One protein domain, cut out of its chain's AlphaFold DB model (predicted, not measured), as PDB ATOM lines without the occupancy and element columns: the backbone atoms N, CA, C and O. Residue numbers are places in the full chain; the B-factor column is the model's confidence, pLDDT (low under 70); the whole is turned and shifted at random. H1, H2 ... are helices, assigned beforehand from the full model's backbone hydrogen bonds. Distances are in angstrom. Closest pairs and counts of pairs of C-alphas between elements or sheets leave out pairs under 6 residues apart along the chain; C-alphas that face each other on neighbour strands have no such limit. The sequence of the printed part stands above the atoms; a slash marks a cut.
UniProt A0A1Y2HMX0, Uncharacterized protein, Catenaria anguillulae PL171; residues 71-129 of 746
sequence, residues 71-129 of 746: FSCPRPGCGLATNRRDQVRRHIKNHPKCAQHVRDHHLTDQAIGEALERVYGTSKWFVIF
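Overview. This is residues 71 to 129 of the 746 residues of an uncharacterized protein of Catenaria anguillulae PL171 (UniProt A0A1Y2HMX0). Three short helices set loosely in a triangle make the body of this model: H3, the longest, folds back past the start of H1, while H1 and H2 meet at a corner, about perpendicular. The stretch of residues 71 to 84 folds back on itself on one side of H1 and H2, and at the far end of the printed part residues 123 to 129 stick out as a free tail beyond H3. The printed part has 59 residues with three named helices, in the order H1, H2, H3, and no named strand, and its class is all helix. By its radius of gyration of the C-alphas, 11.8 A, the whole is compact, but its outline is elongated, with spans of 37 by 19 by 18 A, and the tail lies at one end of the length.

Along the chain. The longest helix, H3, covers residues 109 to 120, 16.1 A from first to last C-alpha, from C-alpha 109 at (-40.141, 58.015, -42.256) to C-alpha 120 at (-36.069, 42.555, -44.390). H1 covers residues 85 to 94 and is 14.2 A long, beginning with C-alpha 85 at (-40.939, 50.207, -50.215). H2 covers residues 96 to 104 and is 12.0 A long. Residues 71 to 84, before H1, hold no named element, but residues 71 to 72 make a short antiparallel pairing with residues 81 to 82.

Arrangement. H3 touches no helix. It is close to H1 but not clearly touching: the closest C-alphas, those of Arg 85 and Leu 116, are 8.0 A apart. H1 and H3 run opposite ways at a steep tilt of 52 degrees, with their centres 12.9 A apart. H3 and H2 are apart, but only just, with their closest C-alphas 8.2 A from each other. H1 and H2 touch only at the corner by their link, and their closest C-alphas, those of Ile 92 and Cys 98, are 4.9 A apart. Their lines stand at 79 degrees, about perpendicular, and their centres are 11.6 A apart. In H1, H2 and H3 every O i to N i+4 pair is within hydrogen-bond range.

Size, cuts and confidence. The two C-alphas farthest apart, those of Asp 104 and Phe 129, are 38.4 A from each other. The printed part has no cut. Both links between the helices are tight: one residue lies between H1 and H2, and four lie between H2 and H3. Residues 123 to 129 stand free. The mean pLDDT of the printed part is 84.4, and residues 121 to 129 are under 70; H3 has a mean of 77, against 96 for H1 and 95 for H2.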
ATOM      1  N   PHE A  71     -41.927  43.546 -48.397       95.88
ATOM      2  CA  PHE A  71     -42.277  44.762 -47.665       95.88
ATOM      3  C   PHE A  71     -43.750  44.686 -47.239       95.88
ATOM      4  O   PHE A  71     -44.647  45.049 -48.011       95.88
ATOM      5  N   SER A  72     -44.025  44.197 -46.025       97.12
ATOM      6  CA  SER A  72     -45.351  44.299 -45.408       97.12
ATOM      7  C   SER A  72     -45.525  45.594 -44.632       97.12
ATOM      8  O   SER A  72     -44.570  46.171 -44.116       97.12
ATOM      9  N   CYS A  73     -46.771  46.048 -44.523       97.31
ATOM     10  CA  CYS A  73     -47.116  47.116 -43.598       97.31
ATOM     11  C   CYS A  73     -46.837  46.668 -42.147       97.31
ATOM     12  O   CYS A  73     -47.255  45.563 -41.790       97.31
ATOM     13  N   PRO A  74     -46.187  47.490 -41.299       95.44
ATOM     14  CA  PRO A  74     -45.899  47.127 -39.909       95.44
ATOM     15  C   PRO A  74     -47.157  47.007 -39.034       95.44
ATOM     16  O   PRO A  74     -47.104  46.368 -37.987       95.44
ATOM     17  N   ARG A  75     -48.302  47.576 -39.451       96.56
ATOM     18  CA  ARG A  75     -49.535  47.527 -38.654       96.56
ATOM     19  C   ARG A  75     -50.058  46.086 -38.505       96.56
ATOM     20  O   ARG A  75     -50.467  45.493 -39.515       96.56
ATOM     21  N   PRO A  76     -50.193  45.556 -37.269       96.50
ATOM     22  CA  PRO A  76     -50.778  44.241 -37.044       96.50
ATOM     23  C   PRO A  76     -52.220  44.186 -37.566       96.50
ATOM     24  O   PRO A  76     -52.999  45.135 -37.442       96.50
ATOM     25  N   GLY A  77     -52.564  43.064 -38.199       96.19
ATOM     26  CA  GLY A  77     -53.877  42.845 -38.811       96.19
ATOM     27  C   GLY A  77     -54.122  43.566 -40.144       96.19
ATOM     28  O   GLY A  77     -55.204  43.407 -40.698       96.19
ATOM     29  N   CYS A  78     -53.167  44.330 -40.699       97.38
ATOM     30  CA  CYS A  78     -53.353  44.912 -42.035       97.38
ATOM     31  C   CYS A  78     -53.090  43.913 -43.177       97.38
ATOM     32  O   CYS A  78     -53.707  44.019 -44.234       97.38
ATOM     33  N   GLY A  79     -52.140  42.987 -43.006       96.44
ATOM     34  CA  GLY A  79     -51.835  41.915 -43.969       96.44
ATOM     35  C   GLY A  79     -51.272  42.340 -45.338       96.44
ATOM     36  O   GLY A  79     -50.842  41.475 -46.099       96.44
ATOM     37  N   LEU A  80     -51.238  43.635 -45.681       97.38
ATOM     38  CA  LEU A  80     -50.739  44.077 -46.983       97.38
ATOM     39  C   LEU A  80     -49.217  43.908 -47.074       97.38
ATOM     40  O   LEU A  80     -48.460  44.687 -46.494       97.38
ATOM     41  N   ALA A  81     -48.796  42.942 -47.887       96.81
ATOM     42  CA  ALA A  81     -47.432  42.799 -48.374       96.81
ATOM     43  C   ALA A  81     -47.313  43.297 -49.822       96.81
ATOM     44  O   ALA A  81     -48.156  42.987 -50.673       96.81
ATOM     45  N   THR A  82     -46.260  44.056 -50.118       95.94
ATOM     46  CA  THR A  82     -45.950  44.605 -51.446       95.94
ATOM     47  C   THR A  82     -44.498  44.317 -51.831       95.94
ATOM     48  O   THR A  82     -43.690  43.901 -51.006       95.94
ATOM     49  N   ASN A  83     -44.160  44.536 -53.100       94.75
ATOM     50  CA  ASN A  83     -42.831  44.271 -53.659       94.75
ATOM     51  C   ASN A  83     -41.946  45.527 -53.795       94.75
ATOM     52  O   ASN A  83     -40.863  45.456 -54.369       94.75
ATOM     53  N   ARG A  84     -42.383  46.684 -53.270       93.75
ATOM     54  CA  ARG A  84     -41.634  47.955 -53.286       93.75
ATOM     55  C   ARG A  84     -41.893  48.764 -52.013       93.75
ATOM     56  O   ARG A  84     -43.053  49.004 -51.686       93.75
ATOM     57  N   ARG A  85     -40.838  49.291 -51.376       94.00
ATOM     58  CA  ARG A  85     -40.939  50.207 -50.215       94.00
ATOM     59  C   ARG A  85     -41.916  51.363 -50.470       94.00
ATOM     60  O   ARG A  85     -42.780  51.636 -49.644       94.00
ATOM     61  N   ASP A  86     -41.858  51.966 -51.655       94.88
ATOM     62  CA  ASP A  86     -42.731  53.067 -52.095       94.88
ATOM     63  C   ASP A  86     -44.230  52.706 -52.080       94.88
ATOM     64  O   ASP A  86     -45.071  53.572 -51.839       94.88
ATOM     65  N   GLN A  87     -44.583  51.436 -52.321       96.19
ATOM     66  CA  GLN A  87     -45.970  50.976 -52.223       96.19
ATOM     67  C   GLN A  87     -46.410  50.814 -50.765       96.19
ATOM     68  O   GLN A  87     -47.556  51.139 -50.464       96.19
ATOM     69  N   VAL A  88     -45.516  50.408 -49.852       96.69
ATOM     70  CA  VAL A  88     -45.804  50.417 -48.405       96.69
ATOM     71  C   VAL A  88     -45.935  51.847 -47.882       96.69
ATOM     72  O   VAL A  88     -46.935  52.135 -47.236       96.69
ATOM     73  N   ARG A  89     -45.017  52.765 -48.225       95.75
ATOM     74  CA  ARG A  89     -45.124  54.198 -47.869       95.75
ATOM     75  C   ARG A  89     -46.451  54.798 -48.352       95.75
ATOM     76  O   ARG A  89     -47.197  55.374 -47.562       95.75
ATOM     77  N   ARG A  90     -46.808  54.596 -49.629       96.94
ATOM     78  CA  ARG A  90     -48.090  55.069 -50.188       96.94
ATOM     79  C   ARG A  90     -49.300  54.403 -49.530       96.94
ATOM     80  O   ARG A  90     -50.301  55.070 -49.300       96.94
ATOM     81  N   HIS A  91     -49.224  53.112 -49.211       97.44
ATOM     82  CA  HIS A  91     -50.279  52.424 -48.471       97.44
ATOM     83  C   HIS A  91     -50.452  52.993 -47.058       97.44
ATOM     84  O   HIS A  91     -51.582  53.266 -46.671       97.44
ATOM     85  N   ILE A  92     -49.365  53.207 -46.309       96.81
ATOM     86  CA  ILE A  92     -49.399  53.822 -44.976       96.81
ATOM     87  C   ILE A  92     -50.070  55.194 -45.065       96.81
ATOM     88  O   ILE A  92     -51.028  55.430 -44.336       96.81
ATOM     89  N   LYS A  93     -49.643  56.049 -46.005       96.50
ATOM     90  CA  LYS A  93     -50.204  57.396 -46.208       96.50
ATOM     91  C   LYS A  93     -51.693  57.385 -46.580       96.50
ATOM     92  O   LYS A  93     -52.443  58.219 -46.084       96.50
ATOM     93  N   ASN A  94     -52.128  56.446 -47.425       97.25
ATOM     94  CA  ASN A  94     -53.496  56.418 -47.957       97.25
ATOM     95  C   ASN A  94     -54.481  55.568 -47.130       97.25
ATOM     96  O   ASN A  94     -55.689  55.735 -47.275       97.25
ATOM     97  N   HIS A  95     -54.011  54.642 -46.290       96.94
ATOM     98  CA  HIS A  95     -54.863  53.809 -45.442       96.94
ATOM     99  C   HIS A  95     -54.864  54.378 -44.014       96.94
ATOM    100  O   HIS A  95     -53.906  54.143 -43.271       96.94
ATOM    101  N   PRO A  96     -55.923  55.091 -43.574       96.31
ATOM    102  CA  PRO A  96     -55.886  55.896 -42.347       96.31
ATOM    103  C   PRO A  96     -55.617  55.065 -41.087       96.31
ATOM    104  O   PRO A  96     -54.989  55.544 -40.149       96.31
ATOM    105  N   LYS A  97     -56.008  53.783 -41.082       95.88
ATOM    106  CA  LYS A  97     -55.677  52.841 -40.004       95.88
ATOM    107  C   LYS A  97     -54.163  52.590 -39.908       95.88
ATOM    108  O   LYS A  97     -53.640  52.499 -38.799       95.88
ATOM    109  N   CYS A  98     -53.447  52.494 -41.027       96.19
ATOM    110  CA  CYS A  98     -51.988  52.333 -41.033       96.19
ATOM    111  C   CYS A  98     -51.260  53.648 -40.750       96.19
ATOM    112  O   CYS A  98     -50.330  53.630 -39.948       96.19
ATOM    113  N   ALA A  99     -51.729  54.772 -41.304       94.88
ATOM    114  CA  ALA A  99     -51.242  56.103 -40.938       94.88
ATOM    115  C   ALA A  99     -51.328  56.336 -39.421       94.88
ATOM    116  O   ALA A  99     -50.355  56.767 -38.810       94.88
ATOM    117  N   GLN A 100     -52.469  56.006 -38.800       95.62
ATOM    118  CA  GLN A 100     -52.653  56.187 -37.362       95.62
ATOM    119  C   GLN A 100     -51.655  55.353 -36.556       95.62
ATOM    120  O   GLN A 100     -50.922  55.925 -35.768       95.62
ATOM    121  N   HIS A 101     -51.530  54.052 -36.837       95.44
ATOM    122  CA  HIS A 101     -50.585  53.182 -36.125       95.44
ATOM    123  C   HIS A 101     -49.121  53.643 -36.256       95.44
ATOM    124  O   HIS A 101     -48.356  53.547 -35.303       95.44
ATOM    125  N   VAL A 102     -48.728  54.180 -37.413       92.81
ATOM    126  CA  VAL A 102     -47.390  54.760 -37.614       92.81
ATOM    127  C   VAL A 102     -47.183  56.019 -36.762       92.81
ATOM    128  O   VAL A 102     -46.115  56.172 -36.169       92.81
ATOM    129  N   ARG A 103     -48.209  56.872 -36.621       93.56
ATOM    130  CA  ARG A 103     -48.186  58.029 -35.708       93.56
ATOM    131  C   ARG A 103     -48.173  57.610 -34.235       93.56
ATOM    132  O   ARG A 103     -47.345  58.118 -33.490       93.56
ATOM    133  N   ASP A 104     -49.026  56.662 -33.840       93.38
ATOM    134  CA  ASP A 104     -49.153  56.157 -32.461       93.38
ATOM    135  C   ASP A 104     -47.830  55.574 -31.927       93.38
ATOM    136  O   ASP A 104     -47.537  55.665 -30.739       93.38
ATOM    137  N   HIS A 105     -47.024  54.973 -32.810       89.38
ATOM    138  CA  HIS A 105     -45.719  54.393 -32.482       89.38
ATOM    139  C   HIS A 105     -44.526  55.314 -32.797       89.38
ATOM    140  O   HIS A 105     -43.387  54.855 -32.741       89.38
ATOM    141  N   HIS A 106     -44.765  56.589 -33.139       81.75
ATOM    142  CA  HIS A 106     -43.733  57.573 -33.507       81.75
ATOM    143  C   HIS A 106     -42.721  57.069 -34.557       81.75
ATOM    144  O   HIS A 106     -41.544  57.432 -34.547       81.75
ATOM    145  N   LEU A 107     -43.186  56.242 -35.498       83.56
ATOM    146  CA  LEU A 107     -42.376  55.743 -36.605       83.56
ATOM    147  C   LEU A 107     -42.197  56.867 -37.640       83.56
ATOM    148  O   LEU A 107     -42.999  57.005 -38.563       83.56
ATOM    149  N   THR A 108     -41.147  57.675 -37.473       82.19
ATOM    150  CA  THR A 108     -40.675  58.648 -38.477       82.19
ATOM    151  C   THR A 108     -40.410  57.955 -39.819       82.19
ATOM    152  O   THR A 108     -40.153  56.755 -39.844       82.19
ATOM    153  N   ASP A 109     -40.415  58.662 -40.955       74.88
ATOM    154  CA  ASP A 109     -40.141  58.015 -42.256       74.88
ATOM    155  C   ASP A 109     -38.741  57.361 -42.328       74.88
ATOM    156  O   ASP A 109     -38.563  56.351 -43.022       74.88
ATOM    157  N   GLN A 110     -37.784  57.860 -41.532       78.75
ATOM    158  CA  GLN A 110     -36.507  57.200 -41.244       78.75
ATOM    159  C   GLN A 110     -36.714  55.895 -40.462       78.75
ATOM    160  O   GLN A 110     -36.270  54.846 -40.917       78.75
ATOM    161  N   ALA A 111     -37.448  55.911 -39.343       76.88
ATOM    162  CA  ALA A 111     -37.753  54.710 -38.562       76.88
ATOM    163  C   ALA A 111     -38.640  53.696 -39.316       76.88
ATOM    164  O   ALA A 111     -38.538  52.501 -39.057       76.88
ATOM    165  N   ILE A 112     -39.462  54.116 -40.287       76.50
ATOM    166  CA  ILE A 112     -40.146  53.218 -41.237       76.50
ATOM    167  C   ILE A 112     -39.118  52.582 -42.181       76.50
ATOM    168  O   ILE A 112     -39.192  51.380 -42.437       76.50
ATOM    169  N   GLY A 113     -38.151  53.362 -42.677       79.81
ATOM    170  CA  GLY A 113     -37.004  52.859 -43.436       79.81
ATOM    171  C   GLY A 113     -36.226  51.802 -42.651       79.81
ATOM    172  O   GLY A 113     -36.125  50.661 -43.100       79.81
ATOM    173  N   GLU A 114     -35.775  52.141 -41.443       83.19
ATOM    174  CA  GLU A 114     -35.058  51.224 -40.559       83.19
ATOM    175  C   GLU A 114     -35.908  50.030 -40.108       83.19
ATOM    176  O   GLU A 114     -35.376  48.941 -39.940       83.19
ATOM    177  N   ALA A 115     -37.216  50.183 -39.876       71.56
ATOM    178  CA  ALA A 115     -38.082  49.063 -39.503       71.56
ATOM    179  C   ALA A 115     -38.223  48.077 -40.667       71.56
ATOM    180  O   ALA A 115     -38.104  46.869 -40.467       71.56
ATOM    181  N   LEU A 116     -38.392  48.576 -41.897       75.75
ATOM    182  CA  LEU A 116     -38.337  47.738 -43.094       75.75
ATOM    183  C   LEU A 116     -36.942  47.106 -43.267       75.75
ATOM    184  O   LEU A 116     -36.850  45.962 -43.694       75.75
ATOM    185  N   GLU A 117     -35.855  47.776 -42.885       81.69
ATOM    186  CA  GLU A 117     -34.502  47.207 -42.973       81.69
ATOM    187  C   GLU A 117     -34.143  46.231 -41.845       81.69
ATOM    188  O   GLU A 117     -33.440  45.258 -42.105       81.69
ATOM    189  N   ARG A 118     -34.692  46.389 -40.636       78.50
ATOM    190  CA  ARG A 118     -34.600  45.397 -39.551       78.50
ATOM    191  C   ARG A 118     -35.424  44.147 -39.858       78.50
ATOM    192  O   ARG A 118     -34.985  43.048 -39.541       78.50
ATOM    193  N   VAL A 119     -36.597  44.300 -40.479       71.69
ATOM    194  CA  VAL A 119     -37.476  43.170 -40.830       71.69
ATOM    195  C   VAL A 119     -37.011  42.443 -42.102       71.69
ATOM    196  O   VAL A 119     -37.198  41.231 -42.193       71.69
ATOM    197  N   TYR A 120     -36.387  43.134 -43.070       71.69
ATOM    198  CA  TYR A 120     -36.069  42.555 -44.390       71.69
ATOM    199  C   TYR A 120     -34.590  42.554 -44.806       71.69
ATOM    200  O   TYR A 120     -34.254  41.916 -45.807       71.69
ATOM    201  N   GLY A 121     -33.711  43.197 -44.031       68.25
ATOM    202  CA  GLY A 121     -32.254  43.145 -44.162       68.25
ATOM    203  C   GLY A 121     -31.676  43.941 -45.338       68.25
ATOM    204  O   GLY A 121     -31.994  43.700 -46.503       68.25
ATOM    205  N   THR A 122     -30.718  44.828 -45.058       57.75
ATOM    206  CA  THR A 122     -29.898  45.487 -46.096       57.75
ATOM    207  C   THR A 122     -28.950  44.514 -46.812       57.75
ATOM    208  O   THR A 122     -28.543  44.754 -47.944       57.75
ATOM    209  N   SER A 123     -28.601  43.391 -46.176       47.81
ATOM    210  CA  SER A 123     -27.345  42.671 -46.439       47.81
ATOM    211  C   SER A 123     -27.430  41.422 -47.336       47.81
ATOM    212  O   SER A 123     -26.499  40.620 -47.314       47.81
ATOM    213  N   LYS A 124     -28.520  41.189 -48.094       48.12
ATOM    214  CA  LYS A 124     -28.650  39.945 -48.899       48.12
ATOM    215  C   LYS A 124     -29.165  40.085 -50.337       48.12
ATOM    216  O   LYS A 124     -28.775  39.292 -51.190       48.12
ATOM    217  N   TRP A 125     -29.994  41.083 -50.644       53.97
ATOM    218  CA  TRP A 125     -30.739  41.116 -51.913       53.97
ATOM    219  C   TRP A 125     -29.910  41.409 -53.177       53.97
ATOM    220  O   TRP A 125     -30.327  41.011 -54.261       53.97
ATOM    221  N   PHE A 126     -28.729  42.026 -53.058       44.38
ATOM    222  CA  PHE A 126     -27.809  42.206 -54.195       44.38
ATOM    223  C   PHE A 126     -26.991  40.947 -54.532       44.38
ATOM    224  O   PHE A 126     -26.666  40.718 -55.692       44.38
ATOM    225  N   VAL A 127     -26.677  40.100 -53.545       47.03
ATOM    226  CA  VAL A 127     -25.715  38.990 -53.718       47.03
ATOM    227  C   VAL A 127     -26.320  37.805 -54.482       47.03
ATOM    228  O   VAL A 127     -25.599  37.046 -55.124       47.03
ATOM    229  N   ILE A 128     -27.646  37.646 -54.446       48.69
ATOM    230  CA  ILE A 128     -28.335  36.461 -54.980       48.69
ATOM    231  C   ILE A 128     -28.266  36.365 -56.518       48.69
ATOM    232  O   ILE A 128     -28.231  35.254 -57.028       48.69
ATOM    233  N   PHE A 129     -28.210  37.479 -57.263       47.00
ATOM    234  CA  PHE A 129     -28.359  37.443 -58.732       47.00
ATOM    235  C   PHE A 129     -27.072  37.564 -59.561       47.00
ATOM    236  O   PHE A 129     -27.020  36.985 -60.643       47.00
TER     237      PHE A 129